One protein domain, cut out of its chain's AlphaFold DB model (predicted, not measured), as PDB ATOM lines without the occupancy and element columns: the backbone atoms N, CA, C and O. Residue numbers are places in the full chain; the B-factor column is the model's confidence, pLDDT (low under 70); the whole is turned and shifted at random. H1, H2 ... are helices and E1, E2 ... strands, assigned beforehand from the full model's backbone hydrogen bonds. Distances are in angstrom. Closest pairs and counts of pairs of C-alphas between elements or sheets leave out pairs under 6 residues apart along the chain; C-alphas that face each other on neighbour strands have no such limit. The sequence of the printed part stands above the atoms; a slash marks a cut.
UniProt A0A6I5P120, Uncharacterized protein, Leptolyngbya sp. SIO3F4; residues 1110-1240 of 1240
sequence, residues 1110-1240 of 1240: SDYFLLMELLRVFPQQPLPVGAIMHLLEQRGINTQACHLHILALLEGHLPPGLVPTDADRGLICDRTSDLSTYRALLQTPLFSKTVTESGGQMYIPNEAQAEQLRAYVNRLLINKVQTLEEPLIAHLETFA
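AT A GLANCE: This is residues 1110 to 1240 of the 1240 residues of an uncharacterized protein of Leptolyngbya sp. SIO3F4 (UniProt A0A6I5P120). A flat body of crossing helices has H1 in its middle, with H2 and H3 packed on H1 and H5 only just meeting it. The hairpin E1 E2 forms one edge, H4 and the long loop of residues 1156 to 1178 form another part of the body, and a tail, residues 1233 to 1240 with the small H6, sticks out. The printed part has 131 residues with six named helices and two named strands, in the order H1 H2 H3 H4 E1 E2 H5 H6; the two strands are antiparallel and the class is mostly helix. The whole is only just compact, close to loose, with a radius of gyration of the C-alphas of 16.3 A and spans of 51 by 47 by 24 A.

IN THESE COORDINATES: H1, residues 1111 to 1121, begins at C-alpha 1111 at (-24.878, 27.182, 46.174) and is 15.1 A long. H2 is residues 1129 to 1137, 12.3 A, H3 residues 1147 to 1155, 12.4 A, and H4 residues 1179 to 1187, 12.1 A. E1, residues 1191 to 1195, is 13.2 A long, and E2, residues 1201 to 1205, is 13.3 A long. H5, residues 1207 to 1220, is the longest helix at 20.0 A. H6, residues 1235 to 1239, ends at C-alpha 1239 at (-42.911, 38.635, 62.171) and is 7.1 A long.

HOW THE PARTS SIT: H1 is the hub. It touches H2, with the closest C-alphas, Val 1121 and Leu 1135, 6.8 A apart, about perpendicular at 84 degrees. It touches H3 at Leu 1115 and Leu 1153, closest C-alphas 6.8 A apart, at a steep tilt of 69.8 degrees, only just short of about perpendicular, the same way. H5, with residues 1210 to 1214 alone, only just touches H1, with 3 pairs of C-alphas within 8 A, the closest Leu 1119 and Ala 1210 at 6.2 A, at a steep tilt of 47 degrees, opposite ways. H4 and H5 are close but not clearly touching, their closest C-alphas, Leu 1185 and Gln 1209, 7.2 A apart. E1 and E2 are a hairpin, antiparallel at 150 degrees, with N 1194 and O 1202 within hydrogen-bond range at 2.8 A. Residues 1127 to 1128 pair with residues 1202 to 1203 of E2, antiparallel. The closest C-alphas of H3 and E1, Leu 1154 and Phe 1191, are 6.2 A apart. In H1, H2, H3 and H5 every O i to N i+4 pair is within hydrogen-bond range; H4 has 4 of 5, and H6 has 0 of 1, with 1 of 2 O i to N i+3 pairs.

THE WHOLE: The C-alphas farthest apart, Glu 1197 and Phe 1239, are 52.4 A apart. The links H3 to H4 and H5 to H6 are long, and the printed part has no cut. Residues 1221 to 1226 stand free, as do residues 1233 to 1240. Mean pLDDT of the printed part is 88.2, and residues 1235 to 1240 are under 70.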
ATOM      1  N   SER A1110     -27.755  29.436  49.454       93.00
ATOM      2  CA  SER A1110     -27.491  29.349  48.007       93.00
ATOM      3  C   SER A1110     -26.166  28.635  47.700       93.00
ATOM      4  O   SER A1110     -25.186  28.793  48.438       93.00
ATOM      5  N   ASP A1111     -26.084  27.931  46.571       92.88
ATOM      6  CA  ASP A1111     -24.878  27.182  46.174       92.88
ATOM      7  C   ASP A1111     -23.656  28.103  46.023       92.88
ATOM      8  O   ASP A1111     -22.518  27.730  46.316       92.88
ATOM      9  N   TYR A1112     -23.902  29.353  45.627       94.00
ATOM     10  CA  TYR A1112     -22.919  30.436  45.590       94.00
ATOM     11  C   TYR A1112     -22.340  30.765  46.977       94.00
ATOM     12  O   TYR A1112     -21.130  30.971  47.105       94.00
ATOM     13  N   PHE A1113     -23.180  30.814  48.013       95.31
ATOM     14  CA  PHE A1113     -22.749  31.029  49.396       95.31
ATOM     15  C   PHE A1113     -21.987  29.809  49.933       95.31
ATOM     16  O   PHE A1113     -20.887  29.967  50.462       95.31
ATOM     17  N   LEU A1114     -22.517  28.597  49.731       95.50
ATOM     18  CA  LEU A1114     -21.884  27.347  50.173       95.50
ATOM     19  C   LEU A1114     -20.505  27.141  49.528       95.50
ATOM     20  O   LEU A1114     -19.539  26.817  50.223       95.50
ATOM     21  N   LEU A1115     -20.379  27.417  48.225       95.44
ATOM     22  CA  LEU A1115     -19.098  27.431  47.521       95.44
ATOM     23  C   LEU A1115     -18.127  28.445  48.140       95.44
ATOM     24  O   LEU A1115     -16.964  28.118  48.378       95.44
ATOM     25  N   MET A1116     -18.578  29.672  48.412       95.31
ATOM     26  CA  MET A1116     -17.713  30.708  48.980       95.31
ATOM     27  C   MET A1116     -17.276  30.397  50.414       95.31
ATOM     28  O   MET A1116     -16.122  30.666  50.750       95.31
ATOM     29  N   GLU A1117     -18.120  29.775  51.241       95.44
ATOM     30  CA  GLU A1117     -17.714  29.301  52.567       95.44
ATOM     31  C   GLU A1117     -16.741  28.119  52.491       95.44
ATOM     32  O   GLU A1117     -15.697  28.177  53.141       95.44
ATOM     33  N   LEU A1118     -16.956  27.123  51.620       94.75
ATOM     34  CA  LEU A1118     -15.944  26.088  51.341       94.75
ATOM     35  C   LEU A1118     -14.592  26.721  50.952       94.75
ATOM     36  O   LEU A1118     -13.561  26.400  51.545       94.75
ATOM     37  N   LEU A1119     -14.595  27.703  50.042       93.00
ATOM     38  CA  LEU A1119     -13.408  28.457  49.609       93.00
ATOM     39  C   LEU A1119     -12.775  29.349  50.701       93.00
ATOM     40  O   LEU A1119     -11.665  29.851  50.491       93.00
ATOM     41  N   ARG A1120     -13.445  29.584  51.838       92.06
ATOM     42  CA  ARG A1120     -12.940  30.348  53.002       92.06
ATOM     43  C   ARG A1120     -12.543  29.464  54.186       92.06
ATOM     44  O   ARG A1120     -11.851  29.947  55.083       92.06
ATOM     45  N   VAL A1121     -13.038  28.231  54.238       89.62
ATOM     46  CA  VAL A1121     -12.949  27.331  55.398       89.62
ATOM     47  C   VAL A1121     -11.960  26.190  55.167       89.62
ATOM     48  O   VAL A1121     -11.263  25.798  56.102       89.62
ATOM     49  N   PHE A1122     -11.874  25.660  53.944       87.44
ATOM     50  CA  PHE A1122     -11.103  24.450  53.660       87.44
ATOM     51  C   PHE A1122      -9.577  24.719  53.742       87.44
ATOM     52  O   PHE A1122      -9.056  25.529  52.971       87.44
ATOM     53  N   PRO A1123      -8.825  24.058  54.649       85.44
ATOM     54  CA  PRO A1123      -7.369  24.201  54.742       85.44
ATOM     55  C   PRO A1123      -6.626  23.468  53.611       85.44
ATOM     56  O   PRO A1123      -7.136  22.523  53.022       85.44
ATOM     57  N   GLN A1124      -5.354  23.805  53.376       81.12
ATOM     58  CA  GLN A1124      -4.458  23.132  52.408       81.12
ATOM     59  C   GLN A1124      -4.070  21.674  52.793       81.12
ATOM     60  O   GLN A1124      -2.983  21.203  52.460       81.12
ATOM     61  N   GLN A1125      -4.895  20.957  53.560       85.75
ATOM     62  CA  GLN A1125      -4.625  19.599  54.047       85.75
ATOM     63  C   GLN A1125      -5.771  18.655  53.656       85.75
ATOM     64  O   GLN A1125      -6.917  19.101  53.624       85.75
ATOM     65  N   PRO A1126      -5.498  17.361  53.393       89.31
ATOM     66  CA  PRO A1126      -6.552  16.388  53.121       89.31
ATOM     67  C   PRO A1126      -7.516  16.275  54.306       89.31
ATOM     68  O   PRO A1126      -7.070  16.053  55.434       89.31
ATOM     69  N   LEU A1127      -8.824  16.366  54.055       92.75
ATOM     70  CA  LEU A1127      -9.866  16.193  55.074       92.75
ATOM     71  C   LEU A1127     -10.941  15.185  54.636       92.75
ATOM     72  O   LEU A1127     -11.328  15.187  53.467       92.75
ATOM     73  N   PRO A1128     -11.483  14.363  55.554       93.00
ATOM     74  CA  PRO A1128     -12.677  13.569  55.285       93.00
ATOM     75  C   PRO A1128     -13.931  14.454  55.307       93.00
ATOM     76  O   PRO A1128     -13.957  15.476  55.996       93.00
ATOM     77  N   VAL A1129     -15.003  14.015  54.636       92.12
ATOM     78  CA  VAL A1129     -16.297  14.734  54.565       92.12
ATOM     79  C   VAL A1129     -16.773  15.204  55.943       92.12
ATOM     80  O   VAL A1129     -17.048  16.386  56.121       92.12
ATOM     81  N   GLY A1130     -16.779  14.326  56.951       92.88
ATOM     82  CA  GLY A1130     -17.222  14.679  58.307       92.88
ATOM     83  C   GLY A1130     -16.401  15.785  58.987       92.88
ATOM     84  O   GLY A1130     -16.945  16.537  59.788       92.88
ATOM     85  N   ALA A1131     -15.118  15.949  58.647       93.31
ATOM     86  CA  ALA A1131     -14.317  17.067  59.156       93.31
ATOM     87  C   ALA A1131     -14.617  18.377  58.411       93.31
ATOM     88  O   ALA A1131     -14.572  19.442  59.018       93.31
ATOM     89  N   ILE A1132     -14.944  18.304  57.118       93.44
ATOM     90  CA  ILE A1132     -15.341  19.465  56.307       93.44
ATOM     91  C   ILE A1132     -16.698  19.986  56.791       93.44
ATOM     92  O   ILE A1132     -16.818  21.174  57.080       93.44
ATOM     93  N   MET A1133     -17.674  19.090  56.985       94.94
ATOM     94  CA  MET A1133     -18.964  19.413  57.605       94.94
ATOM     95  C   MET A1133     -18.749  20.060  58.981       94.94
ATOM     96  O   MET A1133     -19.210  21.172  59.217       94.94
ATOM     97  N   HIS A1134     -17.920  19.464  59.842       95.38
ATOM     98  CA  HIS A1134     -17.668  20.034  61.165       95.38
ATOM     99  C   HIS A1134     -17.010  21.431  61.152       95.38
ATOM    100  O   HIS A1134     -17.247  22.244  62.045       95.38
ATOM    101  N   LEU A1135     -16.210  21.761  60.133       95.25
ATOM    102  CA  LEU A1135     -15.665  23.114  59.969       95.25
ATOM    103  C   LEU A1135     -16.715  24.125  59.466       95.25
ATOM    104  O   LEU A1135     -16.626  25.304  59.812       95.25
ATOM    105  N   LEU A1136     -17.712  23.684  58.693       94.81
ATOM    106  CA  LEU A1136     -18.854  24.504  58.264       94.81
ATOM    107  C   LEU A1136     -19.859  24.711  59.417       94.81
ATOM    108  O   LEU A1136     -20.335  25.825  59.629       94.81
ATOM    109  N   GLU A1137     -20.088  23.696  60.256       94.94
ATOM    110  CA  GLU A1137     -20.840  23.813  61.520       94.94
ATOM    111  C   GLU A1137     -20.219  24.862  62.453       94.94
ATOM    112  O   GLU A1137     -20.927  25.670  63.053       94.94
ATOM    113  N   GLN A1138     -18.883  24.919  62.534       94.31
ATOM    114  CA  GLN A1138     -18.160  25.947  63.297       94.31
ATOM    115  C   GLN A1138     -18.320  27.373  62.731       94.31
ATOM    116  O   GLN A1138     -18.007  28.336  63.435       94.31
ATOM    117  N   ARG A1139     -18.827  27.531  61.500       91.88
ATOM    118  CA  ARG A1139     -19.268  28.817  60.924       91.88
ATOM    119  C   ARG A1139     -20.755  29.114  61.153       91.88
ATOM    120  O   ARG A1139     -21.198  30.205  60.818       91.88
ATOM    121  N   GLY A1140     -21.509  28.186  61.744       91.38
ATOM    122  CA  GLY A1140     -22.954  28.305  61.954       91.38
ATOM    123  C   GLY A1140     -23.810  27.817  60.780       91.38
ATOM    124  O   GLY A1140     -25.004  28.095  60.759       91.38
ATOM    125  N   ILE A1141     -23.225  27.102  59.813       92.88
ATOM    126  CA  ILE A1141     -23.943  26.546  58.658       92.88
ATOM    127  C   ILE A1141     -24.655  25.255  59.077       92.88
ATOM    128  O   ILE A1141     -24.038  24.373  59.678       92.88
ATOM    129  N   ASN A1142     -25.937  25.114  58.729       92.31
ATOM    130  CA  ASN A1142     -26.691  23.879  58.960       92.31
ATOM    131  C   ASN A1142     -26.321  22.796  57.925       92.31
ATOM    132  O   ASN A1142     -27.020  22.590  56.932       92.31
ATOM    133  N   THR A1143     -25.217  22.092  58.176       92.38
ATOM    134  CA  THR A1143     -24.666  21.023  57.323       92.38
ATOM    135  C   THR A1143     -25.578  19.820  57.131       92.38
ATOM    136  O   THR A1143     -25.412  19.103  56.148       92.38
ATOM    137  N   GLN A1144     -26.541  19.592  58.029       90.88
ATOM    138  CA  GLN A1144     -27.541  18.536  57.861       90.88
ATOM    139  C   GLN A1144     -28.512  18.903  56.735       90.88
ATOM    140  O   GLN A1144     -28.762  18.094  55.847       90.88
ATOM    141  N   ALA A1145     -28.996  20.148  56.724       87.88
ATOM    142  CA  ALA A1145     -29.977  20.614  55.748       87.88
ATOM    143  C   ALA A1145     -29.393  20.874  54.344       87.88
ATOM    144  O   ALA A1145     -30.124  20.784  53.365       87.88
ATOM    145  N   CYS A1146     -28.093  21.170  54.222       91.50
ATOM    146  CA  CYS A1146     -27.416  21.398  52.932       91.50
ATOM    147  C   CYS A1146     -26.375  20.315  52.567       91.50
ATOM    148  O   CYS A1146     -25.500  20.544  51.729       91.50
ATOM    149  N   HIS A1147     -26.468  19.125  53.177       92.75
ATOM    150  CA  HIS A1147     -25.483  18.043  53.040       92.75
ATOM    151  C   HIS A1147     -25.169  17.684  51.578       92.75
ATOM    152  O   HIS A1147     -24.002  17.621  51.186       92.75
ATOM    153  N   LEU A1148     -26.213  17.495  50.765       91.62
ATOM    154  CA  LEU A1148     -26.101  17.105  49.358       91.62
ATOM    155  C   LEU A1148     -25.468  18.192  48.485       91.62
ATOM    156  O   LEU A1148     -24.645  17.880  47.630       91.62
ATOM    157  N   HIS A1149     -25.782  19.463  48.739       92.19
ATOM    158  CA  HIS A1149     -25.212  20.596  48.007       92.19
ATOM    159  C   HIS A1149     -23.708  20.711  48.294       92.19
ATOM    160  O   HIS A1149     -22.893  20.852  47.380       92.19
ATOM    161  N   ILE A1150     -23.314  20.561  49.567       94.38
ATOM    162  CA  ILE A1150     -21.902  20.516  49.970       94.38
ATOM    163  C   ILE A1150     -21.194  19.318  49.316       94.38
ATOM    164  O   ILE A1150     -20.077  19.480  48.827       94.38
ATOM    165  N   LEU A1151     -21.822  18.136  49.261       94.12
ATOM    166  CA  LEU A1151     -21.262  16.981  48.550       94.12
ATOM    167  C   LEU A1151     -21.088  17.256  47.050       94.12
ATOM    168  O   LEU A1151     -19.990  17.057  46.540       94.12
ATOM    169  N   ALA A1152     -22.107  17.768  46.355       92.88
ATOM    170  CA  ALA A1152     -22.033  18.070  44.925       92.88
ATOM    171  C   ALA A1152     -20.875  19.038  44.601       92.88
ATOM    172  O   ALA A1152     -20.084  18.769  43.690       92.88
ATOM    173  N   LEU A1153     -20.711  20.092  45.411       93.81
ATOM    174  CA  LEU A1153     -19.591  21.037  45.335       93.81
ATOM    175  C   LEU A1153     -18.230  20.358  45.591       93.81
ATOM    176  O   LEU A1153     -17.259  20.645  44.888       93.81
ATOM    177  N   LEU A1154     -18.149  19.441  46.564       93.00
ATOM    178  CA  LEU A1154     -16.943  18.650  46.857       93.00
ATOM    179  C   LEU A1154     -16.587  17.658  45.739       93.00
ATOM    180  O   LEU A1154     -15.408  17.381  45.521       93.00
ATOM    181  N   GLU A1155     -17.574  17.150  45.003       91.69
ATOM    182  CA  GLU A1155     -17.364  16.321  43.810       91.69
ATOM    183  C   GLU A1155     -16.951  17.125  42.566       91.69
ATOM    184  O   GLU A1155     -16.494  16.540  41.585       91.69
ATOM    185  N   GLY A1156     -17.038  18.458  42.620       88.19
ATOM    186  CA  GLY A1156     -16.623  19.365  41.547       88.19
ATOM    187  C   GLY A1156     -17.763  19.917  40.689       88.19
ATOM    188  O   GLY A1156     -17.486  20.635  39.727       88.19
ATOM    189  N   HIS A1157     -19.025  19.643  41.033       90.44
ATOM    190  CA  HIS A1157     -20.178  20.267  40.386       90.44
ATOM    191  C   HIS A1157     -20.261  21.738  40.824       90.44
ATOM    192  O   HIS A1157     -20.636  22.043  41.953       90.44
ATOM    193  N   LEU A1158     -19.853  22.663  39.949       91.69
ATOM    194  CA  LEU A1158     -19.944  24.103  40.212       91.69
ATOM    195  C   LEU A1158     -21.394  24.607  40.037       91.69
ATOM    196  O   LEU A1158     -22.104  24.074  39.182       91.69
ATOM    197  N   PRO A1159     -21.820  25.666  40.763       92.06
ATOM    198  CA  PRO A1159     -23.167  26.233  40.646       92.06
ATOM    199  C   PRO A1159     -23.530  26.570  39.183       92.06
ATOM    200  O   PRO A1159     -22.788  27.326  38.539       92.06
ATOM    201  N   PRO A1160     -24.639  26.057  38.614       88.44
ATOM    202  CA  PRO A1160     -24.941  26.271  37.199       88.44
ATOM    203  C   PRO A1160     -25.217  27.750  36.890       88.44
ATOM    204  O   PRO A1160     -26.040  28.390  37.541       88.44
ATOM    205  N   GLY A1161     -24.521  28.305  35.895       86.25
ATOM    206  CA  GLY A1161     -24.542  29.740  35.578       86.25
ATOM    207  C   GLY A1161     -23.477  30.574  36.310       86.25
ATOM    208  O   GLY A1161     -23.212  31.712  35.919       86.25
ATOM    209  N   LEU A1162     -22.737  30.002  37.272       90.19
ATOM    210  CA  LEU A1162     -21.393  30.508  37.593       90.19
ATOM    211  C   LEU A1162     -20.462  30.254  36.399       90.19
ATOM    212  O   LEU A1162     -19.685  31.125  36.009       90.19
ATOM    213  N   VAL A1163     -20.611  29.083  35.781       88.56
ATOM    214  CA  VAL A1163     -20.122  28.757  34.439       88.56
ATOM    215  C   VAL A1163     -21.326  28.294  33.594       88.56
ATOM    216  O   VAL A1163     -22.173  27.571  34.127       88.56
ATOM    217  N   PRO A1164     -21.445  28.685  32.309       85.12
ATOM    218  CA  PRO A1164     -22.535  28.230  31.443       85.12
ATOM    219  C   PRO A1164     -22.536  26.708  31.232       85.12
ATOM    220  O   PRO A1164     -21.505  26.119  30.882       85.12
ATOM    221  N   THR A1165     -23.710  26.093  31.403       85.75
ATOM    222  CA  THR A1165     -23.956  24.663  31.141       85.75
ATOM    223  C   THR A1165     -23.752  24.336  29.660       85.75
ATOM    224  O   THR A1165     -23.891  25.215  28.810       85.75
ATOM    225  N   ASP A1166     -23.465  23.081  29.309       83.00
ATOM    226  CA  ASP A1166     -23.338  22.654  27.905       83.00
ATOM    227  C   ASP A1166     -24.591  22.985  27.067       83.00
ATOM    228  O   ASP A1166     -24.463  23.420  25.924       83.00
ATOM    229  N   ALA A1167     -25.784  22.897  27.668       82.19
ATOM    230  CA  ALA A1167     -27.050  23.303  27.056       82.19
ATOM    231  C   ALA A1167     -27.159  24.826  26.834       82.19
ATOM    232  O   ALA A1167     -27.608  25.268  25.775       82.19
ATOM    233  N   ASP A1168     -26.735  25.639  27.807       86.50
ATOM    234  CA  ASP A1168     -26.828  27.103  27.753       86.50
ATOM    235  C   ASP A1168     -25.642  27.768  27.024       86.50
ATOM    236  O   ASP A1168     -25.724  28.944  26.667       86.50
ATOM    237  N   ARG A1169     -24.546  27.046  26.732       84.81
ATOM    238  CA  ARG A1169     -23.368  27.584  26.015       84.81
ATOM    239  C   ARG A1169     -23.708  28.201  24.660       84.81
ATOM    240  O   ARG A1169     -23.082  29.191  24.295       84.81
ATOM    241  N   GLY A1170     -24.701  27.673  23.940       86.38
ATOM    242  CA  GLY A1170     -25.162  28.241  22.664       86.38
ATOM    243  C   GLY A1170     -25.720  29.669  22.782       86.38
ATOM    244  O   GLY A1170     -25.746  30.408  21.797       86.38
ATOM    245  N   LEU A1171     -26.116  30.088  23.989       91.38
ATOM    246  CA  LEU A1171     -26.567  31.447  24.284       91.38
ATOM    247  C   LEU A1171     -25.413  32.425  24.554       91.38
ATOM    248  O   LEU A1171     -25.681  33.617  24.635       91.38
ATOM    249  N   ILE A1172     -24.161  31.976  24.683       92.56
ATOM    250  CA  ILE A1172     -22.992  32.821  24.986       92.56
ATOM    251  C   ILE A1172     -22.201  33.114  23.702       92.56
ATOM    252  O   ILE A1172     -21.881  32.216  22.927       92.56
ATOM    253  N   CYS A1173     -21.843  34.377  23.479       91.31
ATOM    254  CA  CYS A1173     -21.074  34.799  22.309       91.31
ATOM    255  C   CYS A1173     -19.576  34.494  22.444       91.31
ATOM    256  O   CYS A1173     -18.972  34.794  23.475       91.31
ATOM    257  N   ASP A1174     -18.943  34.058  21.350       88.38
ATOM    258  CA  ASP A1174     -17.508  33.719  21.242       88.38
ATOM    259  C   ASP A1174     -16.533  34.862  21.592       88.38
ATOM    260  O   ASP A1174     -15.359  34.630  21.881       88.38
ATOM    261  N   ARG A1175     -17.022  36.107  21.585       88.31
ATOM    262  CA  ARG A1175     -16.305  37.323  22.012       88.31
ATOM    263  C   ARG A1175     -16.151  37.479  23.529       88.31
ATOM    264  O   ARG A1175     -15.374  38.328  23.956       88.31
ATOM    265  N   THR A1176     -16.923  36.729  24.318       90.00
ATOM    266  CA  THR A1176     -16.957  36.805  25.785       90.00
ATOM    267  C   THR A1176     -15.572  36.484  26.342       90.00
ATOM    268  O   THR A1176     -15.091  35.357  26.202       90.00
ATOM    269  N   SER A1177     -14.907  37.452  26.978       87.12
ATOM    270  CA  SER A1177     -13.510  37.291  27.426       87.12
ATOM    271  C   SER A1177     -13.345  36.168  28.461       87.12
ATOM    272  O   SER A1177     -12.341  35.441  28.470       87.12
ATOM    273  N   ASP A1178     -14.391  35.946  29.254       86.19
ATOM    274  CA  ASP A1178     -14.485  34.885  30.250       86.19
ATOM    275  C   ASP A1178     -14.572  33.462  29.685       86.19
ATOM    276  O   ASP A1178     -14.402  32.514  30.442       86.19
ATOM    277  N   LEU A1179     -14.718  33.255  28.371       86.88
ATOM    278  CA  LEU A1179     -14.630  31.910  27.774       86.88
ATOM    279  C   LEU A1179     -13.265  31.234  28.007       86.88
ATOM    280  O   LEU A1179     -13.136  30.017  27.863       86.88
ATOM    281  N   SER A1180     -12.228  32.006  28.338       87.06
ATOM    282  CA  SER A1180     -10.946  31.478  28.819       87.06
ATOM    283  C   SER A1180     -11.041  31.017  30.282       87.06
ATOM    284  O   SER A1180     -10.673  29.884  30.593       87.06
ATOM    285  N   THR A1181     -11.630  31.848  31.148       88.25
ATOM    286  CA  THR A1181     -11.947  31.556  32.553       88.25
ATOM    287  C   THR A1181     -12.833  30.316  32.691       88.25
ATOM    288  O   THR A1181     -12.493  29.416  33.449       88.25
ATOM    289  N   TYR A1182     -13.922  30.211  31.923       90.12
ATOM    290  CA  TYR A1182     -14.859  29.081  31.945       90.12
ATOM    291  C   TYR A1182     -14.171  27.759  31.592       90.12
ATOM    292  O   TYR A1182     -14.336  26.770  32.302       90.12
ATOM    293  N   ARG A1183     -13.338  27.745  30.541       88.12
ATOM    294  CA  ARG A1183     -12.558  26.554  30.167       88.12
ATOM    295  C   ARG A1183     -11.580  26.158  31.273       88.12
ATOM    296  O   ARG A1183     -11.529  24.987  31.622       88.12
ATOM    297  N   ALA A1184     -10.862  27.113  31.864       88.38
ATOM    298  CA  ALA A1184      -9.951  26.837  32.977       88.38
ATOM    299  C   ALA A1184     -10.683  26.345  34.245       88.38
ATOM    300  O   ALA A1184     -10.187  25.451  34.928       88.38
ATOM    301  N   LEU A1185     -11.877  26.880  34.534       89.19
ATOM    302  CA  LEU A1185     -12.707  26.457  35.668       89.19
ATOM    303  C   LEU A1185     -13.257  25.030  35.509       89.19
ATOM    304  O   LEU A1185     -13.326  24.308  36.497       89.19
ATOM    305  N   LEU A1186     -13.583  24.603  34.284       87.12
ATOM    306  CA  LEU A1186     -14.071  23.245  33.998       87.12
ATOM    307  C   LEU A1186     -12.947  22.211  33.801       87.12
ATOM    308  O   LEU A1186     -13.113  21.048  34.152       87.12
ATOM    309  N   GLN A1187     -11.792  22.605  33.255       88.00
ATOM    310  CA  GLN A1187     -10.677  21.684  32.970       88.00
ATOM    311  C   GLN A1187      -9.926  21.195  34.215       88.00
ATOM    312  O   GLN A1187      -9.128  20.266  34.120       88.00
ATOM    313  N   THR A1188     -10.107  21.847  35.363       87.50
ATOM    314  CA  THR A1188      -9.369  21.549  36.594       87.50
ATOM    315  C   THR A1188     -10.356  21.403  37.755       87.50
ATOM    316  O   THR A1188     -11.018  22.380  38.103       87.50
ATOM    317  N   PRO A1189     -10.476  20.219  38.384       90.38
ATOM    318  CA  PRO A1189     -11.411  20.033  39.486       90.38
ATOM    319  C   PRO A1189     -10.983  20.861  40.706       90.38
ATOM    320  O   PRO A1189      -9.790  20.995  41.002       90.38
ATOM    321  N   LEU A1190     -11.968  21.417  41.416       92.31
ATOM    322  CA  LEU A1190     -11.740  22.249  42.601       92.31
ATOM    323  C   LEU A1190     -11.176  21.440  43.780       92.31
ATOM    324  O   LEU A1190     -10.354  21.952  44.542       92.31
ATOM    325  N   PHE A1191     -11.572  20.173  43.892       92.19
ATOM    326  CA  PHE A1191     -11.066  19.221  44.875       92.19
ATOM    327  C   PHE A1191     -10.585  17.950  44.172       92.19
ATOM    328  O   PHE A1191     -11.185  17.511  43.193       92.19
ATOM    329  N   SER A1192      -9.525  17.327  44.682       90.19
ATOM    330  CA  SER A1192      -9.146  15.963  44.305       90.19
ATOM    331  C   SER A1192      -9.503  14.983  45.419       90.19
ATOM    332  O   SER A1192      -9.323  15.269  46.606       90.19
ATOM    333  N   LYS A1193     -10.028  13.815  45.030       90.44
ATOM    334  CA  LYS A1193     -10.317  12.710  45.949       90.44
ATOM    335  C   LYS A1193      -9.071  11.847  46.137       90.44
ATOM    336  O   LYS A1193      -8.366  11.530  45.180       90.44
ATOM    337  N   THR A1194      -8.827  11.438  47.373       86.94
ATOM    338  CA  THR A1194      -7.778  10.492  47.775       86.94
ATOM    339  C   THR A1194      -8.352   9.514  48.793       86.94
ATOM    340  O   THR A1194      -9.247   9.880  49.549       86.94
ATOM    341  N   VAL A1195      -7.879   8.270  48.812       84.19
ATOM    342  CA  VAL A1195      -8.399   7.225  49.710       84.19
ATOM    343  C   VAL A1195      -7.367   6.935  50.799       84.19
ATOM    344  O   VAL A1195      -6.173   6.840  50.510       84.19
ATOM    345  N   THR A1196      -7.793   6.829  52.060       78.19
ATOM    346  CA  THR A1196      -6.904   6.420  53.160       78.19
ATOM    347  C   THR A1196      -6.598   4.922  53.113       78.19
ATOM    348  O   THR A1196      -7.364   4.130  52.570       78.19
ATOM    349  N   GLU A1197      -5.552   4.494  53.828       73.00
ATOM    350  CA  GLU A1197      -5.276   3.072  54.124       73.00
ATOM    351  C   GLU A1197      -6.446   2.348  54.838       73.00
ATOM    352  O   GLU A1197      -6.426   1.129  54.985       73.00
ATOM    353  N   SER A1198      -7.464   3.090  55.292       73.94
ATOM    354  CA  SER A1198      -8.689   2.590  55.925       73.94
ATOM    355  C   SER A1198      -9.945   2.751  55.050       73.94
ATOM    356  O   SER A1198     -11.049   2.744  55.589       73.94
ATOM    357  N   GLY A1199      -9.797   2.974  53.737       77.06
ATOM    358  CA  GLY A1199     -10.902   3.086  52.771       77.06
ATOM    359  C   GLY A1199     -11.692   4.404  52.792       77.06
ATOM    360  O   GLY A1199     -12.634   4.566  52.024       77.06
ATOM    361  N   GLY A1200     -11.332   5.365  53.648       79.94
ATOM    362  CA  GLY A1200     -12.057   6.633  53.777       79.94
ATOM    363  C   GLY A1200     -11.697   7.628  52.673       79.94
ATOM    364  O   GLY A1200     -10.516   7.833  52.389       79.94
ATOM    365  N   GLN A1201     -12.699   8.286  52.080       87.00
ATOM    366  CA  GLN A1201     -12.477   9.366  51.113       87.00
ATOM    367  C   GLN A1201     -12.006  10.653  51.811       87.00
ATOM    368  O   GLN A1201     -12.639  11.141  52.749       87.00
ATOM    369  N   MET A1202     -10.916  11.219  51.303       91.31
ATOM    370  CA  MET A1202     -10.280  12.458  51.743       91.31
ATOM    371  C   MET A1202     -10.212  13.428  50.562       91.31
ATOM    372  O   MET A1202      -9.689  13.086  49.499       91.31
ATOM    373  N   TYR A1203     -10.706  14.643  50.762       93.19
ATOM    374  CA  TYR A1203     -10.744  15.705  49.763       93.19
ATOM    375  C   TYR A1203      -9.564  16.656  49.980       93.19
ATOM    376  O   TYR A1203      -9.241  17.002  51.121       93.19
ATOM    377  N   ILE A1204      -8.915  17.071  48.892       92.31
ATOM    378  CA  ILE A1204      -7.789  18.014  48.893       92.31
ATOM    379  C   ILE A1204      -8.150  19.189  47.972       92.31
ATOM    380  O   ILE A1204      -8.423  18.947  46.796       92.31
ATOM    381  N   PRO A1205      -8.157  20.447  48.446       93.00
ATOM    382  CA  PRO A1205      -8.488  21.590  47.605       93.00
ATOM    383  C   PRO A1205      -7.331  21.924  46.661       93.00
ATOM    384  O   PRO A1205      -6.165  21.968  47.060       93.00
ATOM    385  N   ASN A1206      -7.654  22.224  45.407       92.88
ATOM    386  CA  ASN A1206      -6.706  22.803  44.469       92.88
ATOM    387  C   ASN A1206      -6.584  24.307  44.747       92.88
ATOM    388  O   ASN A1206      -7.446  25.090  44.356       92.88
ATOM    389  N   GLU A1207      -5.510  24.707  45.427       90.81
ATOM    390  CA  GLU A1207      -5.278  26.091  45.857       90.81
ATOM    391  C   GLU A1207      -5.351  27.107  44.706       90.81
ATOM    392  O   GLU A1207      -6.060  28.104  44.825       90.81
ATOM    393  N   ALA A1208      -4.696  26.837  43.572       91.50
ATOM    394  CA  ALA A1208      -4.696  27.753  42.430       91.50
ATOM    395  C   ALA A1208      -6.100  27.912  41.820       91.50
ATOM    396  O   ALA A1208      -6.513  29.021  41.479       91.50
ATOM    397  N   GLN A1209      -6.860  26.814  41.743       92.12
ATOM    398  CA  GLN A1209      -8.242  26.836  41.262       92.12
ATOM    399  C   GLN A1209      -9.171  27.550  42.254       92.12
ATOM    400  O   GLN A1209     -10.021  28.338  41.846       92.12
ATOM    401  N   ALA A1210      -8.971  27.339  43.556       92.69
ATOM    402  CA  ALA A1210      -9.704  28.014  44.620       92.69
ATOM    403  C   ALA A1210      -9.435  29.530  44.638       92.69
ATOM    404  O   ALA A1210     -10.365  30.314  44.827       92.69
ATOM    405  N   GLU A1211      -8.196  29.971  44.400       92.56
ATOM    406  CA  GLU A1211      -7.872  31.393  44.236       92.56
ATOM    407  C   GLU A1211      -8.505  31.994  42.978       92.56
ATOM    408  O   GLU A1211      -9.136  33.050  43.073       92.56
ATOM    409  N   GLN A1212      -8.403  31.322  41.826       92.31
ATOM    410  CA  GLN A1212      -9.019  31.778  40.576       92.31
ATOM    411  C   GLN A1212     -10.545  31.890  40.703       92.31
ATOM    412  O   GLN A1212     -11.127  32.898  40.302       92.31
ATOM    413  N   LEU A1213     -11.195  30.887  41.298       93.56
ATOM    414  CA  LEU A1213     -12.642  30.846  41.497       93.56
ATOM    415  C   LEU A1213     -13.112  31.918  42.491       93.56
ATOM    416  O   LEU A1213     -14.070  32.635  42.208       93.56
ATOM    417  N   ARG A1214     -12.392  32.112  43.604       93.81
ATOM    418  CA  ARG A1214     -12.669  33.182  44.578       93.81
ATOM    419  C   ARG A1214     -12.497  34.572  43.953       93.81
ATOM    420  O   ARG A1214     -13.326  35.448  44.177       93.81
ATOM    421  N   ALA A1215     -11.456  34.780  43.142       93.12
ATOM    422  CA  ALA A1215     -11.246  36.030  42.410       93.12
ATOM    423  C   ALA A1215     -12.336  36.277  41.351       93.12
ATOM    424  O   ALA A1215     -12.776  37.415  41.176       93.12
ATOM    425  N   TYR A1216     -12.803  35.219  40.681       93.06
ATOM    426  CA  TYR A1216     -13.899  35.282  39.720       93.06
ATOM    427  C   TYR A1216     -15.229  35.658  40.390       93.06
ATOM    428  O   TYR A1216     -15.825  36.662  40.001       93.06
ATOM    429  N   VAL A1217     -15.651  34.947  41.445       93.75
ATOM    430  CA  VAL A1217     -16.887  35.262  42.190       93.75
ATOM    431  C   VAL A1217     -16.828  36.674  42.778       93.75
ATOM    432  O   VAL A1217     -17.757  37.454  42.584       93.75
ATOM    433  N   ASN A1218     -15.708  37.071  43.392       93.12
ATOM    434  CA  ASN A1218     -15.538  38.432  43.912       93.12
ATOM    435  C   ASN A1218     -15.672  39.518  42.826       93.12
ATOM    436  O   ASN A1218     -16.073  40.634  43.141       93.12
ATOM    437  N   ARG A1219     -15.360  39.214  41.556       92.44
ATOM    438  CA  ARG A1219     -15.562  40.127  40.417       92.44
ATOM    439  C   ARG A1219     -17.032  40.194  39.978       92.44
ATOM    440  O   ARG A1219     -17.470  41.265  39.563       92.44
ATOM    441  N   LEU A1220     -17.792  39.101  40.101       92.44
ATOM    442  CA  LEU A1220     -19.240  39.069  39.833       92.44
ATOM    443  C   LEU A1220     -20.040  39.913  40.840       92.44
ATOM    444  O   LEU A1220     -21.018  40.554  40.463       92.44
ATOM    445  N   LEU A1221     -19.594  39.943  42.101       93.25
ATOM    446  CA  LEU A1221     -20.218  40.702  43.193       93.25
ATOM    447  C   LEU A1221     -19.921  42.216  43.168       93.25
ATOM    448  O   LEU A1221     -20.446  42.962  43.994       93.25
ATOM    449  N   ILE A1222     -19.092  42.709  42.239       91.12
ATOM    450  CA  ILE A1222     -18.783  44.143  42.152       91.12
ATOM    451  C   ILE A1222     -20.055  44.924  41.791       91.12
ATOM    452  O   ILE A1222     -20.669  44.688  40.752       91.12
ATOM    453  N   ASN A1223     -20.392  45.905  42.634       88.00
ATOM    454  CA  ASN A1223     -21.602  46.734  42.558       88.00
ATOM    455  C   ASN A1223     -22.929  45.964  42.741       88.00
ATOM    456  O   ASN A1223     -23.967  46.462  42.310       88.00
ATOM    457  N   LYS A1224     -22.906  44.778  43.365       92.38
ATOM    458  CA  LYS A1224     -24.112  44.033  43.764       92.38
ATOM    459  C   LYS A1224     -24.571  44.413  45.172       92.38
ATOM    460  O   LYS A1224     -23.765  44.901  45.967       92.38
ATOM    461  N   VAL A1225     -25.850  44.198  45.475       92.75
ATOM    462  CA  VAL A1225     -26.429  44.444  46.810       92.75
ATOM    463  C   VAL A1225     -26.384  43.176  47.665       92.75
ATOM    464  O   VAL A1225     -25.975  43.239  48.823       92.75
ATOM    465  N   GLN A1226     -26.735  42.017  47.100       90.44
ATOM    466  CA  GLN A1226     -26.564  40.720  47.751       90.44
ATOM    467  C   GLN A1226     -25.069  40.415  47.939       90.44
ATOM    468  O   GLN A1226     -24.350  40.096  46.989       90.44
ATOM    469  N   THR A1227     -24.608  40.457  49.191       87.81
ATOM    470  CA  THR A1227     -23.296  39.912  49.562       87.81
ATOM    471  C   THR A1227     -23.374  38.387  49.691       87.81
ATOM    472  O   THR A1227     -24.444  37.824  49.913       87.81
ATOM    473  N   LEU A1228     -22.231  37.707  49.568       92.38
ATOM    474  CA  LEU A1228     -22.093  36.286  49.920       92.38
ATOM    475  C   LEU A1228     -21.272  36.120  51.210       92.38
ATOM    476  O   LEU A1228     -20.554  35.132  51.359       92.38
ATOM    477  N   GLU A1229     -21.254  37.123  52.091       90.06
ATOM    478  CA  GLU A1229     -20.449  37.113  53.325       90.06
ATOM    479  C   GLU A1229     -21.203  36.490  54.507       90.06
ATOM    480  O   GLU A1229     -20.604  35.736  55.270       90.06
ATOM    481  N   GLU A1230     -22.514  36.719  54.592       89.12
ATOM    482  CA  GLU A1230     -23.422  36.127  55.579       89.12
ATOM    483  C   GLU A1230     -24.564  35.373  54.857       89.12
ATOM    484  O   GLU A1230     -24.863  35.684  53.699       89.12
ATOM    485  N   PRO A1231     -25.177  34.348  55.482       89.38
ATOM    486  CA  PRO A1231     -26.300  33.615  54.894       89.38
ATOM    487  C   PRO A1231     -27.598  34.442  54.949       89.38
ATOM    488  O   PRO A1231     -27.857  35.117  55.945       89.38
ATOM    489  N   LEU A1232     -28.449  34.361  53.919       88.62
ATOM    490  CA  LEU A1232     -29.673  35.175  53.828       88.62
ATOM    491  C   LEU A1232     -30.737  34.715  54.841       88.62
ATOM    492  O   LEU A1232     -31.348  33.658  54.688       88.62
ATOM    493  N   ILE A1233     -31.003  35.513  55.876       83.81
ATOM    494  CA  ILE A1233     -31.988  35.158  56.907       83.81
ATOM    495  C   ILE A1233     -33.400  35.519  56.421       83.81
ATOM    496  O   ILE A1233     -33.817  36.674  56.472       83.81
ATOM    497  N   ALA A1234     -34.160  34.522  55.961       73.31
ATOM    498  CA  ALA A1234     -35.541  34.699  55.515       73.31
ATOM    499  C   ALA A1234     -36.478  35.049  56.692       73.31
ATOM    500  O   ALA A1234     -36.958  34.180  57.416       73.31
ATOM    501  N   HIS A1235     -36.763  36.337  56.880       66.69
ATOM    502  CA  HIS A1235     -37.414  36.864  58.087       66.69
ATOM    503  C   HIS A1235     -38.931  36.605  58.238       66.69
ATOM    504  O   HIS A1235     -39.548  37.187  59.128       66.69
ATOM    505  N   LEU A1236     -39.555  35.724  57.441       65.00
ATOM    506  CA  LEU A1236     -41.008  35.464  57.510       65.00
ATOM    507  C   LEU A1236     -41.485  35.024  58.908       65.00
ATOM    508  O   LEU A1236     -42.527  35.480  59.374       65.00
ATOM    509  N   GLU A1237     -40.700  34.193  59.599       52.62
ATOM    510  CA  GLU A1237     -40.986  33.754  60.975       52.62
ATOM    511  C   GLU A1237     -40.725  34.845  62.023       52.62
ATOM    512  O   GLU A1237     -41.300  34.823  63.104       52.62
ATOM    513  N   THR A1238     -39.871  35.833  61.726       42.62
ATOM    514  CA  THR A1238     -39.505  36.897  62.685       42.62
ATOM    515  C   THR A1238     -40.620  37.940  62.867       42.62
ATOM    516  O   THR A1238     -40.520  38.805  63.735       42.62
ATOM    517  N   PHE A1239     -41.687  37.839  62.069       40.06
ATOM    518  CA  PHE A1239     -42.911  38.635  62.171       40.06
ATOM    519  C   PHE A1239     -44.131  37.807  62.634       40.06
ATOM    520  O   PHE A1239     -45.255  38.292  62.526       40.06
ATOM    521  N   ALA A1240     -43.959  36.554  63.074       29.53
ATOM    522  CA  ALA A1240     -45.044  35.684  63.559       29.53
ATOM    523  C   ALA A1240     -45.288  35.815  65.080       29.53
ATOM    524  O   ALA A1240     -44.302  35.990  65.832       29.53
TER     525      ALA A1240